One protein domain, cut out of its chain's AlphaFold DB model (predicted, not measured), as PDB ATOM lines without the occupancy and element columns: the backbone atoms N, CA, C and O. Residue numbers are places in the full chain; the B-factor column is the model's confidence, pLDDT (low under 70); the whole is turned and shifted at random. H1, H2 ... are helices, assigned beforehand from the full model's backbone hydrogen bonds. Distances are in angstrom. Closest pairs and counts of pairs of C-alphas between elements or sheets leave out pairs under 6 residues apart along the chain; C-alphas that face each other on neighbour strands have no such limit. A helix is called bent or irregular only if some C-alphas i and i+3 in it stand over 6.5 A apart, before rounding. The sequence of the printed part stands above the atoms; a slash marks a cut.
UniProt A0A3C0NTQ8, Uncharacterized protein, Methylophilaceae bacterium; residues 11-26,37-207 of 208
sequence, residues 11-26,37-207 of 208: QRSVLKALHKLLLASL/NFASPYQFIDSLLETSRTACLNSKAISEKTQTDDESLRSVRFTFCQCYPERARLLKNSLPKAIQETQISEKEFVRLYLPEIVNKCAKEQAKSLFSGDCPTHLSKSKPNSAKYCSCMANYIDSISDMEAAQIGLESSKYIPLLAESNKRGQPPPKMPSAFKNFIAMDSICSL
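AT A GLANCE: This is residues 11 to 26 and 37 to 207 of the 208 residues of an uncharacterized protein of Methylophilaceae bacterium (UniProt A0A3C0NTQ8). A bundle of helices is the core: H2 and the bent H3 fold back on each other as a hairpin, and on the other side of H3 lie H6, which packs on both its arms, and H1, which packs on H3a. H9 crosses H1 and packs with its first residues on H6, H8 lies alongside H6, and H10 lies across H9 and reaches H8; the small H4 and H5 sit near the first residues of H2, and H7 near those of H8. The printed part has 187 residues with ten named helices, H1 to H10 in order along it, and no named strand: the class is all helix. It is compact, with a radius of gyration of the C-alphas of 18.3 A and spans of 56, 38 and 34 A.

HOW THE PARTS SIT: H1, residues 13 to 26, belongs to a bundle, a group of helices packed together, with H2, residues 41 to 66, H3a, residues 71 to 81, H3b, residues 84 to 94, and H6, residues 114 to 129. H3a and H3b are arms of H3, by its hydrogen bonds assigned as one helix, residues 71 to 94, but bent, with C-alphas 81 and 84 7.1 A apart; the arms stand at a shallow tilt of 27 degrees. H1 touches H3a, closest at the C-alphas of Ala 17 and Ser 72, 5.7 A, the same way at a shallow tilt of 33 degrees, only just short of steep. H2 and H3a form a hairpin, closest at the C-alphas of Ser 52 and Phe 80, 4.7 A. H6 touches H3b with residues 116 to 121 alone, closest at the C-alphas of Arg 87 and Ile 117, 5.4 A, at a steep tilt of 41 degrees, opposite ways. H4, residues 97 to 100, touches H2 at the C-alphas of Gln 100 and Tyr 42, 5.9 A. H5, residues 106 to 112, only just touches H2, with 3 pairs of C-alphas within 8 A, the closest being Phe 109 and Pro 41, 6.5 A. H8, residues 145 to 158, touches H6, closest at the C-alphas of Ala 153 and Lys 127, 5.5 A, at a shallow tilt of 18 degrees, opposite ways. H7, residues 134 to 138, touches H8, closest at the C-alphas of Pro 135 and Ser 145, 4.6 A. H9, residues 161 to 183, has a kink of 26 degrees near residue 174, and touches H1 with residues 168 to 175 alone, closest at the C-alphas of Ser 172 and His 19, 4.1 A. H10, residues 193 to 205, touches H9 about perpendicular, at 90 degrees, closest at the C-alphas of Phe 195 and Ile 167, 4.8 A. Every O i to N i+4 pair is within hydrogen-bond range in H1, H2, H3a, H3b, H5, H7, H8 and H10; in H6 it is 11 of 12, in H9 17 of 19, and H4 is too short for such a pair.

IN THESE COORDINATES: H1 begins at C-alpha 13 (5.734, 22.519, -0.571) and is 20.0 A long. H2 measures 37.2 A from C-alpha 41 (-8.478, 19.846, -33.878), H3a 14.9 A, H3b 15.2 A, H4 5.4 A, H5 9.9 A, H6 22.9 A, H7 6.1 A, H8 19.8 A and H9 33.8 A. H10, 18.4 A, ends at C-alpha 205 (21.556, 18.752, -5.736).

THE WHOLE: The C-alphas farthest apart, Ala 98 and Gly 185, are 57.2 A apart. Residues 27 to 36 are not printed, and C-alphas 26 and 37 are 17.9 A apart across this cut. Of the links that are printed whole, none is long. Residues 38 to 39 pair antiparallel with 104 to 105. The mean pLDDT of the printed part is 81.6, and residues 11 to 26, 62 to 63 and 66 to 73 are under 70.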
ATOM      1  N   GLN A  11      10.063  18.977   1.346       29.47
ATOM      2  CA  GLN A  11       9.546  18.103   0.283       29.47
ATOM      3  C   GLN A  11       8.014  18.118   0.177       29.47
ATOM      4  O   GLN A  11       7.468  17.493  -0.717       29.47
ATOM      5  N   ARG A  12       7.281  18.807   1.062       32.81
ATOM      6  CA  ARG A  12       5.823  18.950   0.951       32.81
ATOM      7  C   ARG A  12       5.394  20.197   0.181       32.81
ATOM      8  O   ARG A  12       4.290  20.160  -0.338       32.81
ATOM      9  N   SER A  13       6.175  21.277   0.098       34.69
ATOM     10  CA  SER A  13       5.734  22.519  -0.571       34.69
ATOM     11  C   SER A  13       5.804  22.405  -2.096       34.69
ATOM     12  O   SER A  13       4.766  22.462  -2.748       34.69
ATOM     13  N   VAL A  14       6.982  22.085  -2.639       36.03
ATOM     14  CA  VAL A  14       7.231  21.898  -4.087       36.03
ATOM     15  C   VAL A  14       6.358  20.776  -4.667       36.03
ATOM     16  O   VAL A  14       5.812  20.853  -5.763       36.03
ATOM     17  N   LEU A  15       6.164  19.730  -3.873       37.06
ATOM     18  CA  LEU A  15       5.426  18.525  -4.236       37.06
ATOM     19  C   LEU A  15       3.904  18.729  -4.135       37.06
ATOM     20  O   LEU A  15       3.155  18.183  -4.938       37.06
ATOM     21  N   LYS A  16       3.429  19.572  -3.203       39.41
ATOM     22  CA  LYS A  16       2.036  20.055  -3.191       39.41
ATOM     23  C   LYS A  16       1.766  21.022  -4.342       39.41
ATOM     24  O   LYS A  16       0.657  20.988  -4.869       39.41
ATOM     25  N   ALA A  17       2.742  21.847  -4.729       38.16
ATOM     26  CA  ALA A  17       2.635  22.723  -5.891       38.16
ATOM     27  C   ALA A  17       2.475  21.882  -7.168       38.16
ATOM     28  O   ALA A  17       1.455  22.026  -7.834       38.16
ATOM     29  N   LEU A  18       3.362  20.903  -7.410       39.41
ATOM     30  CA  LEU A  18       3.283  19.917  -8.509       39.41
ATOM     31  C   LEU A  18       2.001  19.058  -8.488       39.41
ATOM     32  O   LEU A  18       1.420  18.771  -9.535       39.41
ATOM     33  N   HIS A  19       1.511  18.679  -7.304       40.97
ATOM     34  CA  HIS A  19       0.256  17.937  -7.150       40.97
ATOM     35  C   HIS A  19      -0.977  18.775  -7.530       40.97
ATOM     36  O   HIS A  19      -1.835  18.309  -8.280       40.97
ATOM     37  N   LYS A  20      -1.060  20.028  -7.060       45.47
ATOM     38  CA  LYS A  20      -2.153  20.957  -7.404       45.47
ATOM     39  C   LYS A  20      -2.113  21.381  -8.882       45.47
ATOM     40  O   LYS A  20      -3.168  21.513  -9.498       45.47
ATOM     41  N   LEU A  21      -0.908  21.512  -9.442       43.19
ATOM     42  CA  LEU A  21      -0.584  21.779 -10.853       43.19
ATOM     43  C   LEU A  21      -1.328  20.847 -11.826       43.19
ATOM     44  O   LEU A  21      -1.964  21.276 -12.789       43.19
ATOM     45  N   LEU A  22      -1.239  19.542 -11.562       48.56
ATOM     46  CA  LEU A  22      -1.779  18.503 -12.433       48.56
ATOM     47  C   LEU A  22      -3.230  18.192 -12.139       48.56
ATOM     48  O   LEU A  22      -3.939  17.830 -13.063       48.56
ATOM     49  N   LEU A  23      -3.695  18.385 -10.905       43.09
ATOM     50  CA  LEU A  23      -5.124  18.347 -10.616       43.09
ATOM     51  C   LEU A  23      -5.860  19.442 -11.391       43.09
ATOM     52  O   LEU A  23      -6.850  19.127 -12.029       43.09
ATOM     53  N   ALA A  24      -5.359  20.680 -11.440       42.28
ATOM     54  CA  ALA A  24      -5.987  21.740 -12.237       42.28
ATOM     55  C   ALA A  24      -5.953  21.448 -13.752       42.28
ATOM     56  O   ALA A  24      -6.916  21.735 -14.462       42.28
ATOM     57  N   SER A  25      -4.865  20.834 -14.228       40.84
ATOM     58  CA  SER A  25      -4.674  20.478 -15.640       40.84
ATOM     59  C   SER A  25      -5.481  19.243 -16.067       40.84
ATOM     60  O   SER A  25      -6.029  19.236 -17.162       40.84
ATOM     61  N   LEU A  26      -5.598  18.215 -15.214       40.00
ATOM     62  CA  LEU A  26      -6.410  17.019 -15.469       40.00
ATOM     63  C   LEU A  26      -7.904  17.267 -15.216       40.00
ATOM     64  O   LEU A  26      -8.717  16.810 -16.007       40.00
ATOM     65  N   ASN A  37     -17.771  13.735 -28.514       70.62
ATOM     66  CA  ASN A  37     -17.742  15.006 -29.194       70.62
ATOM     67  C   ASN A  37     -16.717  14.834 -30.304       70.62
ATOM     68  O   ASN A  37     -15.516  14.711 -30.045       70.62
ATOM     69  N   PHE A  38     -17.217  14.758 -31.529       85.19
ATOM     70  CA  PHE A  38     -16.403  14.861 -32.722       85.19
ATOM     71  C   PHE A  38     -16.316  16.335 -33.092       85.19
ATOM     72  O   PHE A  38     -17.334  17.022 -33.203       85.19
ATOM     73  N   ALA A  39     -15.090  16.823 -33.209       87.06
ATOM     74  CA  ALA A  39     -14.808  18.179 -33.641       87.06
ATOM     75  C   ALA A  39     -13.487  18.192 -34.411       87.06
ATOM     76  O   ALA A  39     -12.711  17.227 -34.380       87.06
ATOM     77  N   SER A  40     -13.199  19.295 -35.093       91.00
ATOM     78  CA  SER A  40     -11.870  19.464 -35.665       91.00
ATOM     79  C   SER A  40     -10.836  19.788 -34.586       91.00
ATOM     80  O   SER A  40     -11.163  20.425 -33.577       91.00
ATOM     81  N   PRO A  41      -9.552  19.437 -34.784       90.56
ATOM     82  CA  PRO A  41      -8.478  19.846 -33.878       90.56
ATOM     83  C   PRO A  41      -8.449  21.352 -33.611       90.56
ATOM     84  O   PRO A  41      -8.127  21.773 -32.507       90.56
ATOM     85  N   TYR A  42      -8.846  22.170 -34.588       91.69
ATOM     86  CA  TYR A  42      -8.956  23.617 -34.415       91.69
ATOM     87  C   TYR A  42     -10.036  23.998 -33.399       91.69
ATOM     88  O   TYR A  42      -9.783  24.845 -32.547       91.69
ATOM     89  N   GLN A  43     -11.205  23.353 -33.450       88.44
ATOM     90  CA  GLN A  43     -12.290  23.587 -32.495       88.44
ATOM     91  C   GLN A  43     -11.900  23.154 -31.077       88.44
ATOM     92  O   GLN A  43     -12.181  23.873 -30.119       88.44
ATOM     93  N   PHE A  44     -11.191  22.032 -30.927       87.19
ATOM     94  CA  PHE A  44     -10.659  21.624 -29.623       87.19
ATOM     95  C   PHE A  44      -9.606  22.599 -29.086       87.19
ATOM     96  O   PHE A  44      -9.617  22.918 -27.897       87.19
ATOM     97  N   ILE A  45      -8.726  23.117 -29.947       87.50
ATOM     98  CA  ILE A  45      -7.752  24.143 -29.554       87.50
ATOM     99  C   ILE A  45      -8.459  25.440 -29.138       87.50
ATOM    100  O   ILE A  45      -8.075  26.043 -28.136       87.50
ATOM    101  N   ASP A  46      -9.503  25.859 -29.853       87.81
ATOM    102  CA  ASP A  46     -10.291  27.042 -29.489       87.81
ATOM    103  C   ASP A  46     -11.020  26.857 -28.154       87.81
ATOM    104  O   ASP A  46     -11.001  27.758 -27.314       87.81
ATOM    105  N   SER A  47     -11.564  25.663 -27.905       83.12
ATOM    106  CA  SER A  47     -12.125  25.295 -26.601       83.12
ATOM    107  C   SER A  47     -11.071  25.382 -25.489       83.12
ATOM    108  O   SER A  47     -11.286  26.047 -24.476       83.12
ATOM    109  N   LEU A  48      -9.874  24.822 -25.708       81.56
ATOM    110  CA  LEU A  48      -8.760  24.899 -24.757       81.56
ATOM    111  C   LEU A  48      -8.345  26.349 -24.459       81.56
ATOM    112  O   LEU A  48      -8.039  26.678 -23.307       81.56
ATOM    113  N   LEU A  49      -8.327  27.218 -25.473       84.69
ATOM    114  CA  LEU A  49      -8.030  28.643 -25.312       84.69
ATOM    115  C   LEU A  49      -9.071  29.341 -24.432       84.69
ATOM    116  O   LEU A  49      -8.693  30.104 -23.538       84.69
ATOM    117  N   GLU A  50     -10.356  29.057 -24.639       78.56
ATOM    118  CA  GLU A  50     -11.439  29.650 -23.852       78.56
ATOM    119  C   GLU A  50     -11.452  29.133 -22.406       78.56
ATOM    120  O   GLU A  50     -11.539  29.918 -21.452       78.56
ATOM    121  N   THR A  51     -11.248  27.827 -22.208       77.06
ATOM    122  CA  THR A  51     -11.076  27.239 -20.872       77.06
ATOM    123  C   THR A  51      -9.885  27.865 -20.147       77.06
ATOM    124  O   THR A  51     -10.003  28.257 -18.983       77.06
ATOM    125  N   SER A  52      -8.751  28.026 -20.834       75.94
ATOM    126  CA  SER A  52      -7.548  28.642 -20.259       75.94
ATOM    127  C   SER A  52      -7.789  30.103 -19.876       75.94
ATOM    128  O   SER A  52      -7.399  30.534 -18.790       75.94
ATOM    129  N   ARG A  53      -8.500  30.863 -20.718       80.06
ATOM    130  CA  ARG A  53      -8.897  32.246 -20.421       80.06
ATOM    131  C   ARG A  53      -9.758  32.326 -19.164       80.06
ATOM    132  O   ARG A  53      -9.467  33.130 -18.278       80.06
ATOM    133  N   THR A  54     -10.777  31.479 -19.067       74.94
ATOM    134  CA  THR A  54     -11.678  31.432 -17.909       74.94
ATOM    135  C   THR A  54     -10.918  31.070 -16.632       74.94
ATOM    136  O   THR A  54     -11.021  31.773 -15.625       74.94
ATOM    137  N   ALA A  55     -10.078  30.030 -16.672       75.12
ATOM    138  CA  ALA A  55      -9.241  29.631 -15.541       75.12
ATOM    139  C   ALA A  55      -8.275  30.750 -15.110       75.12
ATOM    140  O   ALA A  55      -8.119  31.019 -13.915       75.12
ATOM    141  N   CYS A  56      -7.676  31.456 -16.072       78.62
ATOM    142  CA  CYS A  56      -6.829  32.613 -15.810       78.62
ATOM    143  C   CYS A  56      -7.592  33.728 -15.075       78.62
ATOM    144  O   CYS A  56      -7.126  34.200 -14.034       78.62
ATOM    145  N   LEU A  57      -8.766  34.133 -15.572       77.25
ATOM    146  CA  LEU A  57      -9.591  35.175 -14.947       77.25
ATOM    147  C   LEU A  57     -10.011  34.788 -13.525       77.25
ATOM    148  O   LEU A  57      -9.847  35.583 -12.599       77.25
ATOM    149  N   ASN A  58     -10.443  33.542 -13.329       75.19
ATOM    150  CA  ASN A  58     -10.811  33.027 -12.011       75.19
ATOM    151  C   ASN A  58      -9.624  33.057 -11.038       75.19
ATOM    152  O   ASN A  58      -9.775  33.478  -9.892       75.19
ATOM    153  N   SER A  59      -8.422  32.679 -11.488       73.12
ATOM    154  CA  SER A  59      -7.217  32.737 -10.648       73.12
ATOM    155  C   SER A  59      -6.858  34.165 -10.219       73.12
ATOM    156  O   SER A  59      -6.390  34.380  -9.099       73.12
ATOM    157  N   LYS A  60      -7.103  35.159 -11.088       75.44
ATOM    158  CA  LYS A  60      -6.891  36.576 -10.772       75.44
ATOM    159  C   LYS A  60      -7.893  37.066  -9.734       75.44
ATOM    160  O   LYS A  60      -7.459  37.573  -8.705       75.44
ATOM    161  N   ALA A  61      -9.178  36.794  -9.950       73.75
ATOM    162  CA  ALA A  61     -10.242  37.164  -9.023       73.75
ATOM    163  C   ALA A  61     -10.048  36.552  -7.624       73.75
ATOM    164  O   ALA A  61     -10.270  37.218  -6.614       73.75
ATOM    165  N   ILE A  62      -9.589  35.294  -7.543       69.00
ATOM    166  CA  ILE A  62      -9.287  34.644  -6.258       69.00
ATOM    167  C   ILE A  62      -8.160  35.385  -5.536       69.00
ATOM    168  O   ILE A  62      -8.336  35.754  -4.382       69.00
ATOM    169  N   SER A  63      -7.036  35.627  -6.211       68.00
ATOM    170  CA  SER A  63      -5.875  36.297  -5.613       68.00
ATOM    171  C   SER A  63      -6.184  37.723  -5.143       68.00
ATOM    172  O   SER A  63      -5.732  38.119  -4.072       68.00
ATOM    173  N   GLU A  64      -6.991  38.475  -5.897       74.31
ATOM    174  CA  GLU A  64      -7.458  39.811  -5.501       74.31
ATOM    175  C   GLU A  64      -8.327  39.750  -4.239       74.31
ATOM    176  O   GLU A  64      -8.142  40.537  -3.312       74.31
ATOM    177  N   LYS A  65      -9.238  38.771  -4.168       71.81
ATOM    178  CA  LYS A  65     -10.138  38.587  -3.024       71.81
ATOM    179  C   LYS A  65      -9.407  38.122  -1.764       71.81
ATOM    180  O   LYS A  65      -9.804  38.493  -0.662       71.81
ATOM    181  N   THR A  66      -8.384  37.282  -1.905       68.00
ATOM    182  CA  THR A  66      -7.664  36.701  -0.764       68.00
ATOM    183  C   THR A  66      -6.420  37.485  -0.367       68.00
ATOM    184  O   THR A  66      -5.850  37.179   0.676       68.00
ATOM    185  N   GLN A  67      -5.977  38.457  -1.178       63.66
ATOM    186  CA  GLN A  67      -4.677  39.136  -1.047       63.66
ATOM    187  C   GLN A  67      -3.502  38.153  -0.890       63.66
ATOM    188  O   GLN A  67      -2.458  38.483  -0.328       63.66
ATOM    189  N   THR A  68      -3.664  36.923  -1.379       58.94
ATOM    190  CA  THR A  68      -2.629  35.895  -1.334       58.94
ATOM    191  C   THR A  68      -2.098  35.650  -2.737       58.94
ATOM    192  O   THR A  68      -2.846  35.379  -3.679       58.94
ATOM    193  N   ASP A  69      -0.776  35.728  -2.866       59.12
ATOM    194  CA  ASP A  69      -0.026  35.280  -4.042       59.12
ATOM    195  C   ASP A  69       0.782  34.022  -3.686       59.12
ATOM    196  O   ASP A  69       2.014  33.949  -3.785       59.12
ATOM    197  N   ASP A  70       0.056  33.022  -3.178       67.69
ATOM    198  CA  ASP A  70       0.632  31.719  -2.867       67.69
ATOM    199  C   ASP A  70       1.130  31.046  -4.159       67.69
ATOM    200  O   ASP A  70       0.582  31.234  -5.249       67.69
ATOM    201  N   GLU A  71       2.170  30.230  -4.031       66.25
ATOM    202  CA  GLU A  71       2.866  29.509  -5.101       66.25
ATOM    203  C   GLU A  71       1.892  28.736  -6.010       66.25
ATOM    204  O   GLU A  71       2.066  28.670  -7.228       66.25
ATOM    205  N   SER A  72       0.790  28.239  -5.434       65.38
ATOM    206  CA  SER A  72      -0.286  27.563  -6.172       65.38
ATOM    207  C   SER A  72      -0.984  28.485  -7.189       65.38
ATOM    208  O   SER A  72      -1.259  28.062  -8.309       65.38
ATOM    209  N   LEU A  73      -1.268  29.743  -6.831       68.19
ATOM    210  CA  LEU A  73      -1.932  30.702  -7.723       68.19
ATOM    211  C   LEU A  73      -0.975  31.224  -8.795       68.19
ATOM    212  O   LEU A  73      -1.381  31.368  -9.948       68.19
ATOM    213  N   ARG A  74       0.302  31.438  -8.451       73.62
ATOM    214  CA  ARG A  74       1.348  31.760  -9.437       73.62
ATOM    215  C   ARG A  74       1.510  30.655 -10.473       73.62
ATOM    216  O   ARG A  74       1.560  30.943 -11.665       73.62
ATOM    217  N   SER A  75       1.504  29.398 -10.036       72.31
ATOM    218  CA  SER A  75       1.518  28.248 -10.937       72.31
ATOM    219  C   SER A  75       0.300  28.230 -11.871       72.31
ATOM    220  O   SER A  75       0.465  28.177 -13.090       72.31
ATOM    221  N   VAL A  76      -0.917  28.343 -11.333       72.94
ATOM    222  CA  VAL A  76      -2.149  28.369 -12.145       72.94
ATOM    223  C   VAL A  76      -2.109  29.512 -13.165       72.94
ATOM    224  O   VAL A  76      -2.427  29.307 -14.336       72.94
ATOM    225  N   ARG A  77      -1.658  30.704 -12.758       80.12
ATOM    226  CA  ARG A  77      -1.503  31.856 -13.655       80.12
ATOM    227  C   ARG A  77      -0.490  31.590 -14.760       80.12
ATOM    228  O   ARG A  77      -0.805  31.837 -15.918       80.12
ATOM    229  N   PHE A  78       0.690  31.065 -14.437       83.88
ATOM    230  CA  PHE A  78       1.683  30.703 -15.451       83.88
ATOM    231  C   PHE A  78       1.083  29.741 -16.489       83.88
ATOM    232  O   PHE A  78       1.127  30.005 -17.689       83.88
ATOM    233  N   THR A  79       0.440  28.666 -16.033       81.38
ATOM    234  CA  THR A  79      -0.107  27.637 -16.923       81.38
ATOM    235  C   THR A  79      -1.231  28.182 -17.800       81.38
ATOM    236  O   THR A  79      -1.146  28.094 -19.021       81.38
ATOM    237  N   PHE A  80      -2.265  28.783 -17.205       81.56
ATOM    238  CA  PHE A  80      -3.493  29.130 -17.928       81.56
ATOM    239  C   PHE A  80      -3.501  30.541 -18.525       81.56
ATOM    240  O   PHE A  80      -4.211  30.778 -19.499       81.56
ATOM    241  N   CYS A  81      -2.730  31.489 -17.984       86.31
ATOM    242  CA  CYS A  81      -2.645  32.839 -18.549       86.31
ATOM    243  C   CYS A  81      -1.538  32.979 -19.599       86.31
ATOM    244  O   CYS A  81      -1.640  33.866 -20.445       86.31
ATOM    245  N   GLN A  82      -0.478  32.167 -19.521       90.12
ATOM    246  CA  GLN A  82       0.712  32.324 -20.365       90.12
ATOM    247  C   GLN A  82       0.945  31.085 -21.228       90.12
ATOM    248  O   GLN A  82       0.725  31.141 -22.437       90.12
ATOM    249  N   CYS A  83       1.316  29.958 -20.616       89.94
ATOM    250  CA  CYS A  83       1.857  28.835 -21.374       89.94
ATOM    251  C   CYS A  83       0.816  28.134 -22.261       89.94
ATOM    252  O   CYS A  83       1.039  27.989 -23.461       89.94
ATOM    253  N   TYR A  84      -0.348  27.751 -21.724       86.56
ATOM    254  CA  TYR A  84      -1.389  27.077 -22.513       86.56
ATOM    255  C   TYR A  84      -1.869  27.950 -23.677       86.56
ATOM    256  O   TYR A  84      -1.856  27.455 -24.803       86.56
ATOM    257  N   PRO A  85      -2.214  29.242 -23.483       91.38
ATOM    258  CA  PRO A  85      -2.591  30.104 -24.597       91.38
ATOM    259  C   PRO A  85      -1.511  30.266 -25.665       91.38
ATOM    260  O   PRO A  85      -1.825  30.282 -26.854       91.38
ATOM    261  N   GLU A  86      -0.246  30.411 -25.272       95.44
ATOM    262  CA  GLU A  86       0.860  30.529 -26.222       95.44
ATOM    263  C   GLU A  86       1.037  29.237 -27.028       95.44
ATOM    264  O   GLU A  86       1.007  29.260 -28.260       95.44
ATOM    265  N   ARG A  87       1.140  28.097 -26.340       93.81
ATOM    266  CA  ARG A  87       1.366  26.788 -26.963       93.81
ATOM    267  C   ARG A  87       0.188  26.335 -27.817       93.81
ATOM    268  O   ARG A  87       0.405  25.832 -28.913       93.81
ATOM    269  N   ALA A  88      -1.041  26.588 -27.378       91.19
ATOM    270  CA  ALA A  88      -2.246  26.313 -28.153       91.19
ATOM    271  C   ALA A  88      -2.283  27.116 -29.463       91.19
ATOM    272  O   ALA A  88      -2.578  26.553 -30.515       91.19
ATOM    273  N   ARG A  89      -1.921  28.408 -29.439       95.25
ATOM    274  CA  ARG A  89      -1.832  29.224 -30.664       95.25
ATOM    275  C   ARG A  89      -0.728  28.739 -31.598       95.25
ATOM    276  O   ARG A  89      -0.955  28.668 -32.801       95.25
ATOM    277  N   LEU A  90       0.444  28.398 -31.060       95.31
ATOM    278  CA  LEU A  90       1.550  27.855 -31.855       95.31
ATOM    279  C   LEU A  90       1.157  26.544 -32.536       95.31
ATOM    280  O   LEU A  90       1.376  26.408 -33.736       95.31
ATOM    281  N   LEU A  91       0.514  25.635 -31.800       93.88
ATOM    282  CA  LEU A  91      -0.012  24.395 -32.358       93.88
ATOM    283  C   LEU A  91      -1.059  24.679 -33.439       93.88
ATOM    284  O   LEU A  91      -0.956  24.169 -34.546       93.88
ATOM    285  N   LYS A  92      -2.034  25.556 -33.173       93.50
ATOM    286  CA  LYS A  92      -3.054  25.923 -34.169       93.50
ATOM    287  C   LYS A  92      -2.427  26.403 -35.478       93.50
ATOM    288  O   LYS A  92      -2.873  26.011 -36.550       93.50
ATOM    289  N   ASN A  93      -1.383  27.224 -35.379       93.75
ATOM    290  CA  ASN A  93      -0.686  27.791 -36.529       93.75
ATOM    291  C   ASN A  93       0.221  26.781 -37.253       93.75
ATOM    292  O   ASN A  93       0.512  26.987 -38.429       93.75
ATOM    293  N   SER A  94       0.679  25.718 -36.580       93.56
ATOM    294  CA  SER A  94       1.501  24.668 -37.196       93.56
ATOM    295  C   SER A  94       0.670  23.596 -37.905       93.56
ATOM    296  O   SER A  94       1.178  22.931 -38.810       93.56
ATOM    297  N   LEU A  95      -0.606  23.431 -37.538       92.62
ATOM    298  CA  LEU A  95      -1.477  22.429 -38.145       92.62
ATOM    299  C   LEU A  95      -1.871  22.798 -39.588       92.62
ATOM    300  O   LEU A  95      -2.401  23.892 -39.821       92.62
ATOM    301  N   PRO A  96      -1.728  21.869 -40.555       91.75
ATOM    302  CA  PRO A  96      -2.208  22.056 -41.919       91.75
ATOM    303  C   PRO A  96      -3.696  22.413 -41.977       91.75
ATOM    304  O   PRO A  96      -4.508  21.858 -41.238       91.75
ATOM    305  N   LYS A  97      -4.082  23.264 -42.936       87.88
ATOM    306  CA  LYS A  97      -5.493  23.637 -43.147       87.88
ATOM    307  C   LYS A  97      -6.406  22.433 -43.392       87.88
ATOM    308  O   LYS A  97      -7.536  22.449 -42.932       87.88
ATOM    309  N   ALA A  98      -5.908  21.373 -44.035       88.31
ATOM    310  CA  ALA A  98      -6.670  20.140 -44.266       88.31
ATOM    311  C   ALA A  98      -7.172  19.480 -42.964       88.31
ATOM    312  O   ALA A  98      -8.206  18.817 -42.953       88.31
ATOM    313  N   ILE A  99      -6.478  19.703 -41.844       87.69
ATOM    314  CA  ILE A  99      -6.879  19.173 -40.538       87.69
ATOM    315  C   ILE A  99      -8.091  19.938 -39.967       87.69
ATOM    316  O   ILE A  99      -8.791  19.405 -39.112       87.69
ATOM    317  N   GLN A 100      -8.414  21.140 -40.465       81.69
ATOM    318  CA  GLN A 100      -9.587  21.911 -40.019       81.69
ATOM    319  C   GLN A 100     -10.918  21.217 -40.316       81.69
ATOM    320  O   GLN A 100     -11.887  21.438 -39.595       81.69
ATOM    321  N   GLU A 101     -10.964  20.382 -41.353       83.38
ATOM    322  CA  GLU A 101     -12.168  19.653 -41.765       83.38
ATOM    323  C   GLU A 101     -12.197  18.220 -41.215       83.38
ATOM    324  O   GLU A 101     -13.237  17.565 -41.229       83.38
ATOM    325  N   THR A 102     -11.068  17.730 -40.690       90.25
ATOM    326  CA  THR A 102     -10.979  16.382 -40.121       90.25
ATOM    327  C   THR A 102     -11.680  16.347 -38.771       90.25
ATOM    328  O   THR A 102     -11.266  17.032 -37.840       90.25
ATOM    329  N   GLN A 103     -12.716  15.521 -38.655       93.06
ATOM    330  CA  GLN A 103     -13.396  15.257 -37.392       93.06
ATOM    331  C   GLN A 103     -12.642  14.173 -36.627       93.06
ATOM    332  O   GLN A 103     -12.433  13.078 -37.148       93.06
ATOM    333  N   ILE A 104     -12.242  14.472 -35.395       89.06
ATOM    334  CA  ILE A 104     -11.664  13.493 -34.474       89.06
ATOM    335  C   ILE A 104     -12.418  13.529 -33.155       89.06
ATOM    336  O   ILE A 104     -13.041  14.533 -32.809       89.06
ATOM    337  N   SER A 105     -12.344  12.441 -32.400       84.94
ATOM    338  CA  SER A 105     -12.855  12.431 -31.033       84.94
ATOM    339  C   SER A 105     -11.980  13.285 -30.111       84.94
ATOM    340  O   SER A 105     -10.768  13.425 -30.309       84.94
ATOM    341  N   GLU A 106     -12.560  13.780 -29.018       78.31
ATOM    342  CA  GLU A 106     -11.794  14.450 -27.959       78.31
ATOM    343  C   GLU A 106     -10.670  13.559 -27.405       78.31
ATOM    344  O   GLU A 106      -9.559  14.021 -27.142       78.31
ATOM    345  N   LYS A 107     -10.911  12.246 -27.301       80.50
ATOM    346  CA  LYS A 107      -9.902  11.271 -26.867       80.50
ATOM    347  C   LYS A 107      -8.705  11.227 -27.817       80.50
ATOM    348  O   LYS A 107      -7.563  11.124 -27.368       80.50
ATOM    349  N   GLU A 108      -8.945  11.291 -29.123       85.75
ATOM    350  CA  GLU A 108      -7.873  11.379 -30.113       85.75
ATOM    351  C   GLU A 108      -7.153  12.718 -30.040       85.75
ATOM    352  O   GLU A 108      -5.925  12.731 -30.101       85.75
ATOM    353  N   PHE A 109      -7.881  13.818 -29.830       85.56
ATOM    354  CA  PHE A 109      -7.272  15.130 -29.643       85.56
ATOM    355  C   PHE A 109      -6.313  15.149 -28.444       85.56
ATOM    356  O   PHE A 109      -5.144  15.522 -28.574       85.56
ATOM    357  N   VAL A 110      -6.783  14.658 -27.293       80.88
ATOM    358  CA  VAL A 110      -6.002  14.523 -26.056       80.88
ATOM    359  C   VAL A 110      -4.778  13.630 -26.254       80.88
ATOM    360  O   VAL A 110      -3.734  13.873 -25.654       80.88
ATOM    361  N   ARG A 111      -4.877  12.596 -27.091       83.00
ATOM    362  CA  ARG A 111      -3.767  11.675 -27.352       83.00
ATOM    363  C   ARG A 111      -2.726  12.251 -28.310       83.00
ATOM    364  O   ARG A 111      -1.541  12.000 -28.115       83.00
ATOM    365  N   LEU A 112      -3.157  12.943 -29.363       87.06
ATOM    366  CA  LEU A 112      -2.291  13.343 -30.476       87.06
ATOM    367  C   LEU A 112      -1.712  14.749 -30.313       87.06
ATOM    368  O   LEU A 112      -0.549  14.963 -30.632       87.06
ATOM    369  N   TYR A 113      -2.514  15.692 -29.826       87.62
ATOM    370  CA  TYR A 113      -2.210  17.122 -29.918       87.62
ATOM    371  C   TYR A 113      -1.932  17.749 -28.558       87.62
ATOM    372  O   TYR A 113      -1.000  18.534 -28.397       87.62
ATOM    373  N   LEU A 114      -2.714  17.370 -27.548       82.69
ATOM    374  CA  LEU A 114      -2.574  17.936 -26.214       82.69
ATOM    375  C   LEU A 114      -1.187  17.715 -25.560       82.69
ATOM    376  O   LEU A 114      -0.742  18.623 -24.851       82.69
ATOM    377  N   PRO A 115      -0.459  16.596 -25.784       85.12
ATOM    378  CA  PRO A 115       0.854  16.400 -25.175       85.12
ATOM    379  C   PRO A 115       1.880  17.464 -25.575       85.12
ATOM    380  O   PRO A 115       2.706  17.820 -24.739       85.12
ATOM    381  N   GLU A 116       1.815  18.024 -26.790       87.44
ATOM    382  CA  GLU A 116       2.726  19.110 -27.199       87.44
ATOM    383  C   GLU A 116       2.562  20.368 -26.338       87.44
ATOM    384  O   GLU A 116       3.528  21.082 -26.073       87.44
ATOM    385  N   ILE A 117       1.345  20.623 -25.860       86.56
ATOM    386  CA  ILE A 117       1.033  21.762 -24.995       86.56
ATOM    387  C   ILE A 117       1.385  21.420 -23.549       86.56
ATOM    388  O   ILE A 117       2.183  22.106 -22.906       86.56
ATOM    389  N   VAL A 118       0.795  20.341 -23.029       85.00
ATOM    390  CA  VAL A 118       0.852  20.001 -21.603       85.00
ATOM    391  C   VAL A 118       2.271  19.664 -21.174       85.00
ATOM    392  O   VAL A 118       2.721  20.155 -20.139       85.00
ATOM    393  N   ASN A 119       3.005  18.883 -21.970       86.81
ATOM    394  CA  ASN A 119       4.347  18.456 -21.584       86.81
ATOM    395  C   ASN A 119       5.314  19.637 -21.541       86.81
ATOM    396  O   ASN A 119       6.103  19.775 -20.601       86.81
ATOM    397  N   LYS A 120       5.207  20.534 -22.524       89.44
ATOM    398  CA  LYS A 120       6.044  21.725 -22.591       89.44
ATOM    399  C   LYS A 120       5.800  22.645 -21.402       89.44
ATOM    400  O   LYS A 120       6.742  23.050 -20.723       89.44
ATOM    401  N   CYS A 121       4.530  22.908 -21.109       87.62
ATOM    402  CA  CYS A 121       4.149  23.764 -19.995       87.62
ATOM    403  C   CYS A 121       4.491  23.157 -18.636       87.62
ATOM    404  O   CYS A 121       4.919  23.887 -17.744       87.62
ATOM    405  N   ALA A 122       4.383  21.835 -18.481       84.25
ATOM    406  CA  ALA A 122       4.822  21.149 -17.272       84.25
ATOM    407  C   ALA A 122       6.328  21.338 -17.031       84.25
ATOM    408  O   ALA A 122       6.734  21.644 -15.909       84.25
ATOM    409  N   LYS A 123       7.160  21.220 -18.077       89.19
ATOM    410  CA  LYS A 123       8.608  21.442 -17.964       89.19
ATOM    411  C   LYS A 123       8.950  22.893 -17.632       89.19
ATOM    412  O   LYS A 123       9.726  23.135 -16.712       89.19
ATOM    413  N   GLU A 124       8.385  23.855 -18.357       90.06
ATOM    414  CA  GLU A 124       8.662  25.280 -18.123       90.06
ATOM    415  C   GLU A 124       8.232  25.718 -16.723       90.06
ATOM    416  O   GLU A 124       8.936  26.473 -16.051       90.06
ATOM    417  N   GLN A 125       7.122  25.170 -16.240       83.69
ATOM    418  CA  GLN A 125       6.672  25.385 -14.879       83.69
ATOM    419  C   GLN A 125       7.583  24.724 -13.845       83.69
ATOM    420  O   GLN A 125       7.937  25.356 -12.857       83.69
ATOM    421  N   ALA A 126       8.003  23.476 -14.057       84.62
ATOM    422  CA  ALA A 126       8.962  22.827 -13.166       84.62
ATOM    423  C   ALA A 126      10.272  23.623 -13.093       84.62
ATOM    424  O   ALA A 126      10.823  23.814 -12.012       84.62
ATOM    425  N   LYS A 127      10.740  24.149 -14.229       87.19
ATOM    426  CA  LYS A 127      11.918  25.014 -14.294       87.19
ATOM    427  C   LYS A 127      11.710  26.315 -13.525       87.19
ATOM    428  O   LYS A 127      12.628  26.748 -12.830       87.19
ATOM    429  N   SER A 128      10.524  26.922 -13.618       84.81
ATOM    430  CA  SER A 128      10.256  28.200 -12.959       84.81
ATOM    431  C   SER A 128      10.391  28.108 -11.435       84.81
ATOM    432  O   SER A 128      10.950  29.025 -10.835       84.81
ATOM    433  N   LEU A 129      10.035  26.962 -10.837       82.50
ATOM    434  CA  LEU A 129      10.214  26.668  -9.405       82.50
ATOM    435  C   LEU A 129      11.678  26.704  -8.942       82.50
ATOM    436  O   LEU A 129      11.951  26.993  -7.779       82.50
ATOM    437  N   PHE A 130      12.621  26.412  -9.841       87.50
ATOM    438  CA  PHE A 130      14.057  26.375  -9.551       87.50
ATOM    439  C   PHE A 130      14.819  27.585 -10.108       87.50
ATOM    440  O   PHE A 130      16.048  27.622 -10.075       87.50
ATOM    441  N   SER A 131      14.095  28.589 -10.601       83.31
ATOM    442  CA  SER A 131      14.641  29.826 -11.161       83.31
ATOM    443  C   SER A 131      14.230  31.047 -10.328       83.31
ATOM    444  O   SER A 131      13.458  30.924  -9.376       83.31
ATOM    445  N   GLY A 132      14.757  32.229 -10.664       83.38
ATOM    446  CA  GLY A 132      14.397  33.483  -9.994       83.38
ATOM    447  C   GLY A 132      14.663  33.444  -8.486       83.38
ATOM    448  O   GLY A 132      15.785  33.176  -8.059       83.38
ATOM    449  N   ASP A 133      13.616  33.662  -7.688       84.44
ATOM    450  CA  ASP A 133      13.681  33.790  -6.224       84.44
ATOM    451  C   ASP A 133      13.810  32.458  -5.463       84.44
ATOM    452  O   ASP A 133      13.782  32.438  -4.227       84.44
ATOM    453  N   CYS A 134      13.978  31.332  -6.166       86.38
ATOM    454  CA  CYS A 134      14.206  30.018  -5.556       86.38
ATOM    455  C   CYS A 134      15.255  30.039  -4.415       86.38
ATOM    456  O   CYS A 134      14.966  29.498  -3.338       86.38
ATOM    457  N   PRO A 135      16.428  30.702  -4.550       89.06
ATOM    458  CA  PRO A 135      17.421  30.744  -3.478       89.06
ATOM    459  C   PRO A 135      16.899  31.428  -2.209       89.06
ATOM    460  O   PRO A 135      17.162  30.960  -1.098       89.06
ATOM    461  N   THR A 136      16.124  32.501  -2.367       86.25
ATOM    462  CA  THR A 136      15.514  33.252  -1.264       86.25
ATOM    463  C   THR A 136      14.490  32.392  -0.529       86.25
ATOM    464  O   THR A 136      14.543  32.283   0.699       86.25
ATOM    465  N   HIS A 137      13.609  31.716  -1.272       81.38
ATOM    466  CA  HIS A 137      12.562  30.858  -0.713       81.38
ATOM    467  C   HIS A 137      13.112  29.623   0.012       81.38
ATOM    468  O   HIS A 137      12.543  29.196   1.017       81.38
ATOM    469  N   LEU A 138      14.233  29.071  -0.458       83.75
ATOM    470  CA  LEU A 138      14.834  27.859   0.103       83.75
ATOM    471  C   LEU A 138      15.989  28.122   1.076       83.75
ATOM    472  O   LEU A 138      16.499  27.177   1.671       83.75
ATOM    473  N   SER A 139      16.380  29.379   1.294       82.75
ATOM    474  CA  SER A 139      17.486  29.766   2.188       82.75
ATOM    475  C   SER A 139      17.408  29.143   3.591       82.75
ATOM    476  O   SER A 139      18.429  28.786   4.174       82.75
ATOM    477  N   LYS A 140      16.196  28.957   4.129       80.25
ATOM    478  CA  LYS A 140      15.970  28.371   5.463       80.25
ATOM    479  C   LYS A 140      16.035  26.842   5.493       80.25
ATOM    480  O   LYS A 140      16.208  26.268   6.563       80.25
ATOM    481  N   SER A 141      15.843  26.179   4.357       79.25
ATOM    482  CA  SER A 141      15.739  24.717   4.261       79.25
ATOM    483  C   SER A 141      16.907  24.064   3.524       79.25
ATOM    484  O   SER A 141      17.114  22.858   3.661       79.25
ATOM    485  N   LYS A 142      17.675  24.842   2.755       79.69
ATOM    486  CA  LYS A 142      18.840  24.406   1.985       79.69
ATOM    487  C   LYS A 142      20.004  25.377   2.262       79.69
ATOM    488  O   LYS A 142      19.939  26.517   1.806       79.69
ATOM    489  N   PRO A 143      21.080  24.942   2.952       78.25
ATOM    490  CA  PRO A 143      22.225  25.792   3.320       78.25
ATOM    491  C   PRO A 143      22.930  26.464   2.134       78.25
ATOM    492  O   PRO A 143      23.609  27.470   2.307       78.25
ATOM    493  N   ASN A 144      22.761  25.919   0.929       88.81
ATOM    494  CA  ASN A 144      23.300  26.464  -0.309       88.81
ATOM    495  C   ASN A 144      22.224  26.499  -1.405       88.81
ATOM    496  O   ASN A 144      22.344  25.910  -2.484       88.81
ATOM    497  N   SER A 145      21.119  27.170  -1.083       90.69
ATOM    498  CA  SER A 145      19.924  27.239  -1.922       90.69
ATOM    499  C   SER A 145      20.220  27.698  -3.357       90.69
ATOM    500  O   SER A 145      19.644  27.146  -4.285       90.69
ATOM    501  N   ALA A 146      21.175  28.609  -3.576       92.56
ATOM    502  CA  ALA A 146      21.572  29.044  -4.918       92.56
ATOM    503  C   ALA A 146      22.132  27.902  -5.787       92.56
ATOM    504  O   ALA A 146      21.671  27.699  -6.914       92.56
ATOM    505  N   LYS A 147      23.088  27.117  -5.265       94.44
ATOM    506  CA  LYS A 147      23.636  25.973  -6.011       94.44
ATOM    507  C   LYS A 147      22.616  24.850  -6.167       94.44
ATOM    508  O   LYS A 147      22.584  24.222  -7.226       94.44
ATOM    509  N   TYR A 148      21.764  24.634  -5.165       93.88
ATOM    510  CA  TYR A 148      20.647  23.694  -5.256       93.88
ATOM    511  C   TYR A 148      19.689  24.064  -6.399       93.88
ATOM    512  O   TYR A 148      19.441  23.239  -7.277       93.88
ATOM    513  N   CYS A 149      19.205  25.312  -6.433       93.06
ATOM    514  CA  CYS A 149      18.277  25.797  -7.457       93.06
ATOM    515  C   CYS A 149      18.891  25.686  -8.858       93.06
ATOM    516  O   CYS A 149      18.274  25.120  -9.755       93.06
ATOM    517  N   SER A 150      20.148  26.113  -9.034       94.88
ATOM    518  CA  SER A 150      20.853  25.972 -10.316       94.88
ATOM    519  C   SER A 150      21.013  24.505 -10.743       94.88
ATOM    520  O   SER A 150      20.792  24.169 -11.904       94.88
ATOM    521  N   CYS A 151      21.344  23.610  -9.810       95.19
ATOM    522  CA  CYS A 151      21.468  22.181 -10.085       95.19
ATOM    523  C   CYS A 151      20.146  21.561 -10.552       95.19
ATOM    524  O   CYS A 151      20.129  20.843 -11.552       95.19
ATOM    525  N   MET A 152      19.044  21.878  -9.868       94.69
ATOM    526  CA  MET A 152      17.718  21.386 -10.235       94.69
ATOM    527  C   MET A 152      17.232  21.983 -11.555       94.69
ATOM    528  O   MET A 152      16.712  21.245 -12.387       94.69
ATOM    529  N   ALA A 153      17.453  23.278 -11.796       94.00
ATOM    530  CA  ALA A 153      17.118  23.916 -13.067       94.00
ATOM    531  C   ALA A 153      17.843  23.242 -14.246       94.00
ATOM    532  O   ALA A 153      17.204  22.911 -15.242       94.00
ATOM    533  N   ASN A 154      19.140  22.950 -14.098       95.38
ATOM    534  CA  ASN A 154      19.920  22.238 -15.116       95.38
ATOM    535  C   ASN A 154      19.411  20.807 -15.343       95.38
ATOM    536  O   ASN A 154      19.348  20.351 -16.482       95.38
ATOM    537  N   TYR A 155      19.032  20.097 -14.275       94.94
ATOM    538  CA  TYR A 155      18.434  18.768 -14.402       94.94
ATOM    539  C   TYR A 155      17.108  18.822 -15.169       94.94
ATOM    540  O   TYR A 155      16.942  18.080 -16.136       94.94
ATOM    541  N   ILE A 156      16.200  19.734 -14.798       94.06
ATOM    542  CA  ILE A 156      14.933  19.922 -15.516       94.06
ATOM    543  C   ILE A 156      15.188  20.257 -16.986       94.06
ATOM    544  O   ILE A 156      14.545  19.676 -17.853       94.06
ATOM    545  N   ASP A 157      16.148  21.129 -17.290       94.25
ATOM    546  CA  ASP A 157      16.502  21.449 -18.675       94.25
ATOM    547  C   ASP A 157      16.999  20.229 -19.461       94.25
ATOM    548  O   ASP A 157      16.669  20.106 -20.643       94.25
ATOM    549  N   SER A 158      17.718  19.311 -18.808       95.44
ATOM    550  CA  SER A 158      18.308  18.122 -19.440       95.44
ATOM    551  C   SER A 158      17.318  16.997 -19.770       95.44
ATOM    552  O   SER A 158      17.583  16.220 -20.685       95.44
ATOM    553  N   ILE A 159      16.185  16.904 -19.066       94.06
ATOM    554  CA  ILE A 159      15.174  15.859 -19.303       94.06
ATOM    555  C   ILE A 159      14.196  16.253 -20.414       94.06
ATOM    556  O   ILE A 159      14.030  17.431 -20.737       94.06
ATOM    557  N   SER A 160      13.513  15.276 -21.011       94.69
ATOM    558  CA  SER A 160      12.495  15.560 -22.034       94.69
ATOM    559  C   SER A 160      11.253  16.251 -21.448       94.69
ATOM    560  O   SER A 160      10.950  16.112 -20.263       94.69
ATOM    561  N   ASP A 161      10.488  16.956 -22.289       89.38
ATOM    562  CA  ASP A 161       9.208  17.562 -21.885       89.38
ATOM    563  C   ASP A 161       8.238  16.492 -21.338       89.38
ATOM    564  O   ASP A 161       7.571  16.694 -20.324       89.38
ATOM    565  N   MET A 162       8.202  15.318 -21.980       88.69
ATOM    566  CA  MET A 162       7.392  14.173 -21.550       88.69
ATOM    567  C   MET A 162       7.827  13.644 -20.180       88.69
ATOM    568  O   MET A 162       6.984  13.343 -19.340       88.69
ATOM    569  N   GLU A 163       9.133  13.539 -19.934       89.56
ATOM    570  CA  GLU A 163       9.652  13.085 -18.643       89.56
ATOM    571  C   GLU A 163       9.321  14.078 -17.525       89.56
ATOM    572  O   GLU A 163       8.874  13.663 -16.457       89.56
ATOM    573  N   ALA A 164       9.438  15.385 -17.779       87.81
ATOM    574  CA  ALA A 164       9.035  16.412 -16.821       87.81
ATOM    575  C   ALA A 164       7.539  16.313 -16.467       87.81
ATOM    576  O   ALA A 164       7.166  16.352 -15.291       87.81
ATOM    577  N   ALA A 165       6.679  16.116 -17.471       85.56
ATOM    578  CA  ALA A 165       5.249  15.902 -17.263       85.56
ATOM    579  C   ALA A 165       4.960  14.619 -16.473       85.56
ATOM    580  O   ALA A 165       4.139  14.620 -15.551       85.56
ATOM    581  N   GLN A 166       5.673  13.535 -16.790       85.12
ATOM    582  CA  GLN A 166       5.540  12.250 -16.115       85.12
ATOM    583  C   GLN A 166       5.965  12.336 -14.644       85.12
ATOM    584  O   GLN A 166       5.256  11.814 -13.787       85.12
ATOM    585  N   ILE A 167       7.057  13.042 -14.325       85.06
ATOM    586  CA  ILE A 167       7.471  13.321 -12.938       85.06
ATOM    587  C   ILE A 167       6.337  14.008 -12.185       85.06
ATOM    588  O   ILE A 167       5.972  13.581 -11.086       85.06
ATOM    589  N   GLY A 168       5.749  15.045 -12.784       80.94
ATOM    590  CA  GLY A 168       4.603  15.724 -12.206       80.94
ATOM    591  C   GLY A 168       3.455  14.747 -11.936       80.94
ATOM    592  O   GLY A 168       2.959  14.684 -10.809       80.94
ATOM    593  N   LEU A 169       3.036  13.969 -12.940       80.44
ATOM    594  CA  LEU A 169       1.889  13.056 -12.853       80.44
ATOM    595  C   LEU A 169       2.105  11.958 -11.810       80.44
ATOM    596  O   LEU A 169       1.205  11.623 -11.038       80.44
ATOM    597  N   GLU A 170       3.301  11.388 -11.783       85.31
ATOM    598  CA  GLU A 170       3.677  10.366 -10.817       85.31
ATOM    599  C   GLU A 170       3.723  10.938  -9.405       85.31
ATOM    600  O   GLU A 170       3.177  10.323  -8.490       85.31
ATOM    601  N   SER A 171       4.297  12.133  -9.227       81.75
ATOM    602  CA  SER A 171       4.317  12.810  -7.929       81.75
ATOM    603  C   SER A 171       2.892  13.091  -7.442       81.75
ATOM    604  O   SER A 171       2.554  12.778  -6.300       81.75
ATOM    605  N   SER A 172       2.005  13.574  -8.319       77.88
ATOM    606  CA  SER A 172       0.641  13.917  -7.935       77.88
ATOM    607  C   SER A 172      -0.153  12.683  -7.491       77.88
ATOM    608  O   SER A 172      -0.936  12.765  -6.549       77.88
ATOM    609  N   LYS A 173       0.093  11.513  -8.083       82.69
ATOM    610  CA  LYS A 173      -0.536  10.256  -7.652       82.69
ATOM    611  C   LYS A 173       0.119   9.666  -6.406       82.69
ATOM    612  O   LYS A 173      -0.567   9.127  -5.542       82.69
ATOM    613  N   TYR A 174       1.440   9.758  -6.302       85.69
ATOM    614  CA  TYR A 174       2.207   9.081  -5.263       85.69
ATOM    615  C   TYR A 174       2.077   9.735  -3.882       85.69
ATOM    616  O   TYR A 174       1.911   9.034  -2.887       85.69
ATOM    617  N   ILE A 175       2.131  11.069  -3.792       84.25
ATOM    618  CA  ILE A 175       2.177  11.779  -2.496       84.25
ATOM    619  C   ILE A 175       0.945  11.517  -1.632       84.25
ATOM    620  O   ILE A 175       1.127  11.245  -0.440       84.25
ATOM    621  N   PRO A 176      -0.295  11.585  -2.159       83.94
ATOM    622  CA  PRO A 176      -1.473  11.309  -1.344       83.94
ATOM    623  C   PRO A 176      -1.490   9.861  -0.861       83.94
ATOM    624  O   PRO A 176      -1.803   9.614   0.301       83.94
ATOM    625  N   LEU A 177      -1.087   8.913  -1.716       87.25
ATOM    626  CA  LEU A 177      -1.004   7.496  -1.360       87.25
ATOM    627  C   LEU A 177       0.042   7.244  -0.271       87.25
ATOM    628  O   LEU A 177      -0.218   6.498   0.669       87.25
ATOM    629  N   LEU A 178       1.204   7.895  -0.354       90.75
ATOM    630  CA  LEU A 178       2.222   7.830   0.691       90.75
ATOM    631  C   LEU A 178       1.705   8.425   2.007       90.75
ATOM    632  O   LEU A 178       1.902   7.839   3.069       90.75
ATOM    633  N   ALA A 179       1.034   9.578   1.951       86.62
ATOM    634  CA  ALA A 179       0.461  10.209   3.134       86.62
ATOM    635  C   ALA A 179      -0.591   9.315   3.805       86.62
ATOM    636  O   ALA A 179      -0.610   9.215   5.030       86.62
ATOM    637  N   GLU A 180      -1.433   8.653   3.015       90.88
ATOM    638  CA  GLU A 180      -2.445   7.726   3.516       90.88
ATOM    639  C   GLU A 180      -1.823   6.452   4.099       90.88
ATOM    640  O   GLU A 180      -2.197   6.038   5.195       90.88
ATOM    641  N   SER A 181      -0.820   5.877   3.430       92.19
ATOM    642  CA  SER A 181      -0.090   4.713   3.946       92.19
ATOM    643  C   SER A 181       0.563   5.017   5.302       92.19
ATOM    644  O   SER A 181       0.374   4.276   6.268       92.19
ATOM    645  N   ASN A 182       1.212   6.182   5.426       92.06
ATOM    646  CA  ASN A 182       1.810   6.639   6.684       92.06
ATOM    647  C   ASN A 182       0.771   6.801   7.804       92.06
ATOM    648  O   ASN A 182       1.038   6.414   8.940       92.06
ATOM    649  N   LYS A 183      -0.417   7.345   7.505       93.88
ATOM    650  CA  LYS A 183      -1.509   7.458   8.491       93.88
ATOM    651  C   LYS A 183      -1.996   6.094   8.976       93.88
ATOM    652  O   LYS A 183      -2.395   5.972  10.127       93.88
ATOM    653  N   ARG A 184      -1.969   5.087   8.103       94.94
ATOM    654  CA  ARG A 184      -2.407   3.716   8.399       94.94
ATOM    655  C   ARG A 184      -1.302   2.829   8.979       94.94
ATOM    656  O   ARG A 184      -1.559   1.655   9.223       94.94
ATOM    657  N   GLY A 185      -0.084   3.348   9.165       94.38
ATOM    658  CA  GLY A 185       1.075   2.549   9.585       94.38
ATOM    659  C   GLY A 185       1.465   1.462   8.575       94.38
ATOM    660  O   GLY A 185       2.067   0.459   8.945       94.38
ATOM    661  N   GLN A 186       1.085   1.635   7.309       94.25
ATOM    662  CA  GLN A 186       1.365   0.694   6.231       94.25
ATOM    663  C   GLN A 186       2.739   0.978   5.601       94.25
ATOM    664  O   GLN A 186       3.263   2.091   5.713       94.25
ATOM    665  N   PRO A 187       3.355  -0.015   4.932       94.44
ATOM    666  CA  PRO A 187       4.588   0.219   4.194       94.44
ATOM    667  C   PRO A 187       4.368   1.255   3.079       94.44
ATOM    668  O   PRO A 187       3.291   1.301   2.467       94.44
ATOM    669  N   PRO A 188       5.376   2.089   2.773       90.69
ATOM    670  CA  PRO A 188       5.247   3.090   1.726       90.69
ATOM    671  C   PRO A 188       4.954   2.413   0.377       90.69
ATOM    672  O   PRO A 188       5.559   1.380   0.066       90.69
ATOM    673  N   PRO A 189       4.055   2.978  -0.451       91.88
ATOM    674  CA  PRO A 189       3.808   2.443  -1.781       91.88
ATOM    675  C   PRO A 189       5.092   2.475  -2.617       91.88
ATOM    676  O   PRO A 189       5.994   3.291  -2.388       91.88
ATOM    677  N   LYS A 190       5.165   1.600  -3.625       94.00
ATOM    678  CA  LYS A 190       6.289   1.580  -4.564       94.00
ATOM    679  C   LYS A 190       6.372   2.923  -5.288       94.00
ATOM    680  O   LYS A 190       5.412   3.345  -5.929       94.00
ATOM    681  N   MET A 191       7.527   3.576  -5.189       91.56
ATOM    682  CA  MET A 191       7.768   4.845  -5.867       91.56
ATOM    683  C   MET A 191       7.856   4.630  -7.388       91.56
ATOM    684  O   MET A 191       8.625   3.763  -7.823       91.56
ATOM    685  N   PRO A 192       7.093   5.390  -8.190       91.38
ATOM    686  CA  PRO A 192       7.200   5.379  -9.647       91.38
ATOM    687  C   PRO A 192       8.589   5.816 -10.138       91.38
ATOM    688  O   PRO A 192       9.307   6.520  -9.430       91.38
ATOM    689  N   SER A 193       8.996   5.370 -11.327       91.81
ATOM    690  CA  SER A 193      10.384   5.484 -11.792       91.81
ATOM    691  C   SER A 193      10.828   6.912 -12.091       91.81
ATOM    692  O   SER A 193      11.902   7.300 -11.635       91.81
ATOM    693  N   ALA A 194      10.031   7.698 -12.822       86.75
ATOM    694  CA  ALA A 194      10.422   9.063 -13.171       86.75
ATOM    695  C   ALA A 194      10.481   9.920 -11.900       86.75
ATOM    696  O   ALA A 194      11.451  10.642 -11.659       86.75
ATOM    697  N   PHE A 195       9.503   9.738 -11.010       88.38
ATOM    698  CA  PHE A 195       9.501  10.399  -9.714       88.38
ATOM    699  C   PHE A 195      10.673   9.967  -8.815       88.38
ATOM    700  O   PHE A 195      11.300  10.808  -8.171       88.38
ATOM    701  N   LYS A 196      11.046   8.682  -8.818       92.00
ATOM    702  CA  LYS A 196      12.228   8.185  -8.098       92.00
ATOM    703  C   LYS A 196      13.518   8.843  -8.587       92.00
ATOM    704  O   LYS A 196      14.339   9.237  -7.759       92.00
ATOM    705  N   ASN A 197      13.689   8.991  -9.901       90.88
ATOM    706  CA  ASN A 197      14.859   9.656 -10.479       90.88
ATOM    707  C   ASN A 197      14.913  11.134 -10.075       90.88
ATOM    708  O   ASN A 197      15.963  11.620  -9.657       90.88
ATOM    709  N   PHE A 198      13.768  11.823 -10.096       92.12
ATOM    710  CA  PHE A 198      13.666  13.198  -9.611       92.12
ATOM    711  C   PHE A 198      14.087  13.331  -8.136       92.12
ATOM    712  O   PHE A 198      14.868  14.218  -7.804       92.12
ATOM    713  N   ILE A 199      13.639  12.431  -7.253       92.12
ATOM    714  CA  ILE A 199      14.026  12.439  -5.828       92.12
ATOM    715  C   ILE A 199      15.522  12.142  -5.630       92.12
ATOM    716  O   ILE A 199      16.167  12.731  -4.757       92.12
ATOM    717  N   ALA A 200      16.099  11.258  -6.446       92.75
ATOM    718  CA  ALA A 200      17.540  11.022  -6.429       92.75
ATOM    719  C   ALA A 200      18.316  12.292  -6.820       92.75
ATOM    720  O   ALA A 200      19.286  12.651  -6.151       92.75
ATOM    721  N   MET A 201      17.847  13.018  -7.837       93.06
ATOM    722  CA  MET A 201      18.449  14.286  -8.253       93.06
ATOM    723  C   MET A 201      18.268  15.404  -7.226       93.06
ATOM    724  O   MET A 201      19.236  16.110  -6.949       93.06
ATOM    725  N   ASP A 202      17.103  15.514  -6.581       90.94
ATOM    726  CA  ASP A 202      16.893  16.414  -5.434       90.94
ATOM    727  C   ASP A 202      17.932  16.158  -4.332       90.94
ATOM    728  O   ASP A 202      18.535  17.093  -3.797       90.94
ATOM    729  N   SER A 203      18.208  14.884  -4.045       90.75
ATOM    730  CA  SER A 203      19.205  14.479  -3.049       90.75
ATOM    731  C   SER A 203      20.624  14.878  -3.466       90.75
ATOM    732  O   SER A 203      21.346  15.465  -2.667       90.75
ATOM    733  N   ILE A 204      21.007  14.636  -4.724       93.25
ATOM    734  CA  ILE A 204      22.322  15.022  -5.268       93.25
ATOM    735  C   ILE A 204      22.500  16.544  -5.239       93.25
ATOM    736  O   ILE A 204      23.525  17.047  -4.777       93.25
ATOM    737  N   CYS A 205      21.501  17.295  -5.699       91.75
ATOM    738  CA  CYS A 205      21.556  18.752  -5.736       91.75
ATOM    739  C   CYS A 205      21.588  19.376  -4.337       91.75
ATOM    740  O   CYS A 205      22.133  20.464  -4.171       91.75
ATOM    741  N   SER A 206      21.050  18.689  -3.326       88.81
ATOM    742  CA  SER A 206      21.081  19.144  -1.930       88.81
ATOM    743  C   SER A 206      22.473  19.103  -1.295       88.81
ATOM    744  O   SER A 206      22.662  19.711  -0.246       88.81
ATOM    745  N   LEU A 207      23.426  18.390  -1.904       87.50
ATOM    746  CA  LEU A 207      24.806  18.276  -1.423       87.50
ATOM    747  C   LEU A 207      25.745  19.356  -1.989       87.50
ATOM    748  O   LEU A 207      26.900  19.418  -1.572       87.50
TER     749      LEU A 207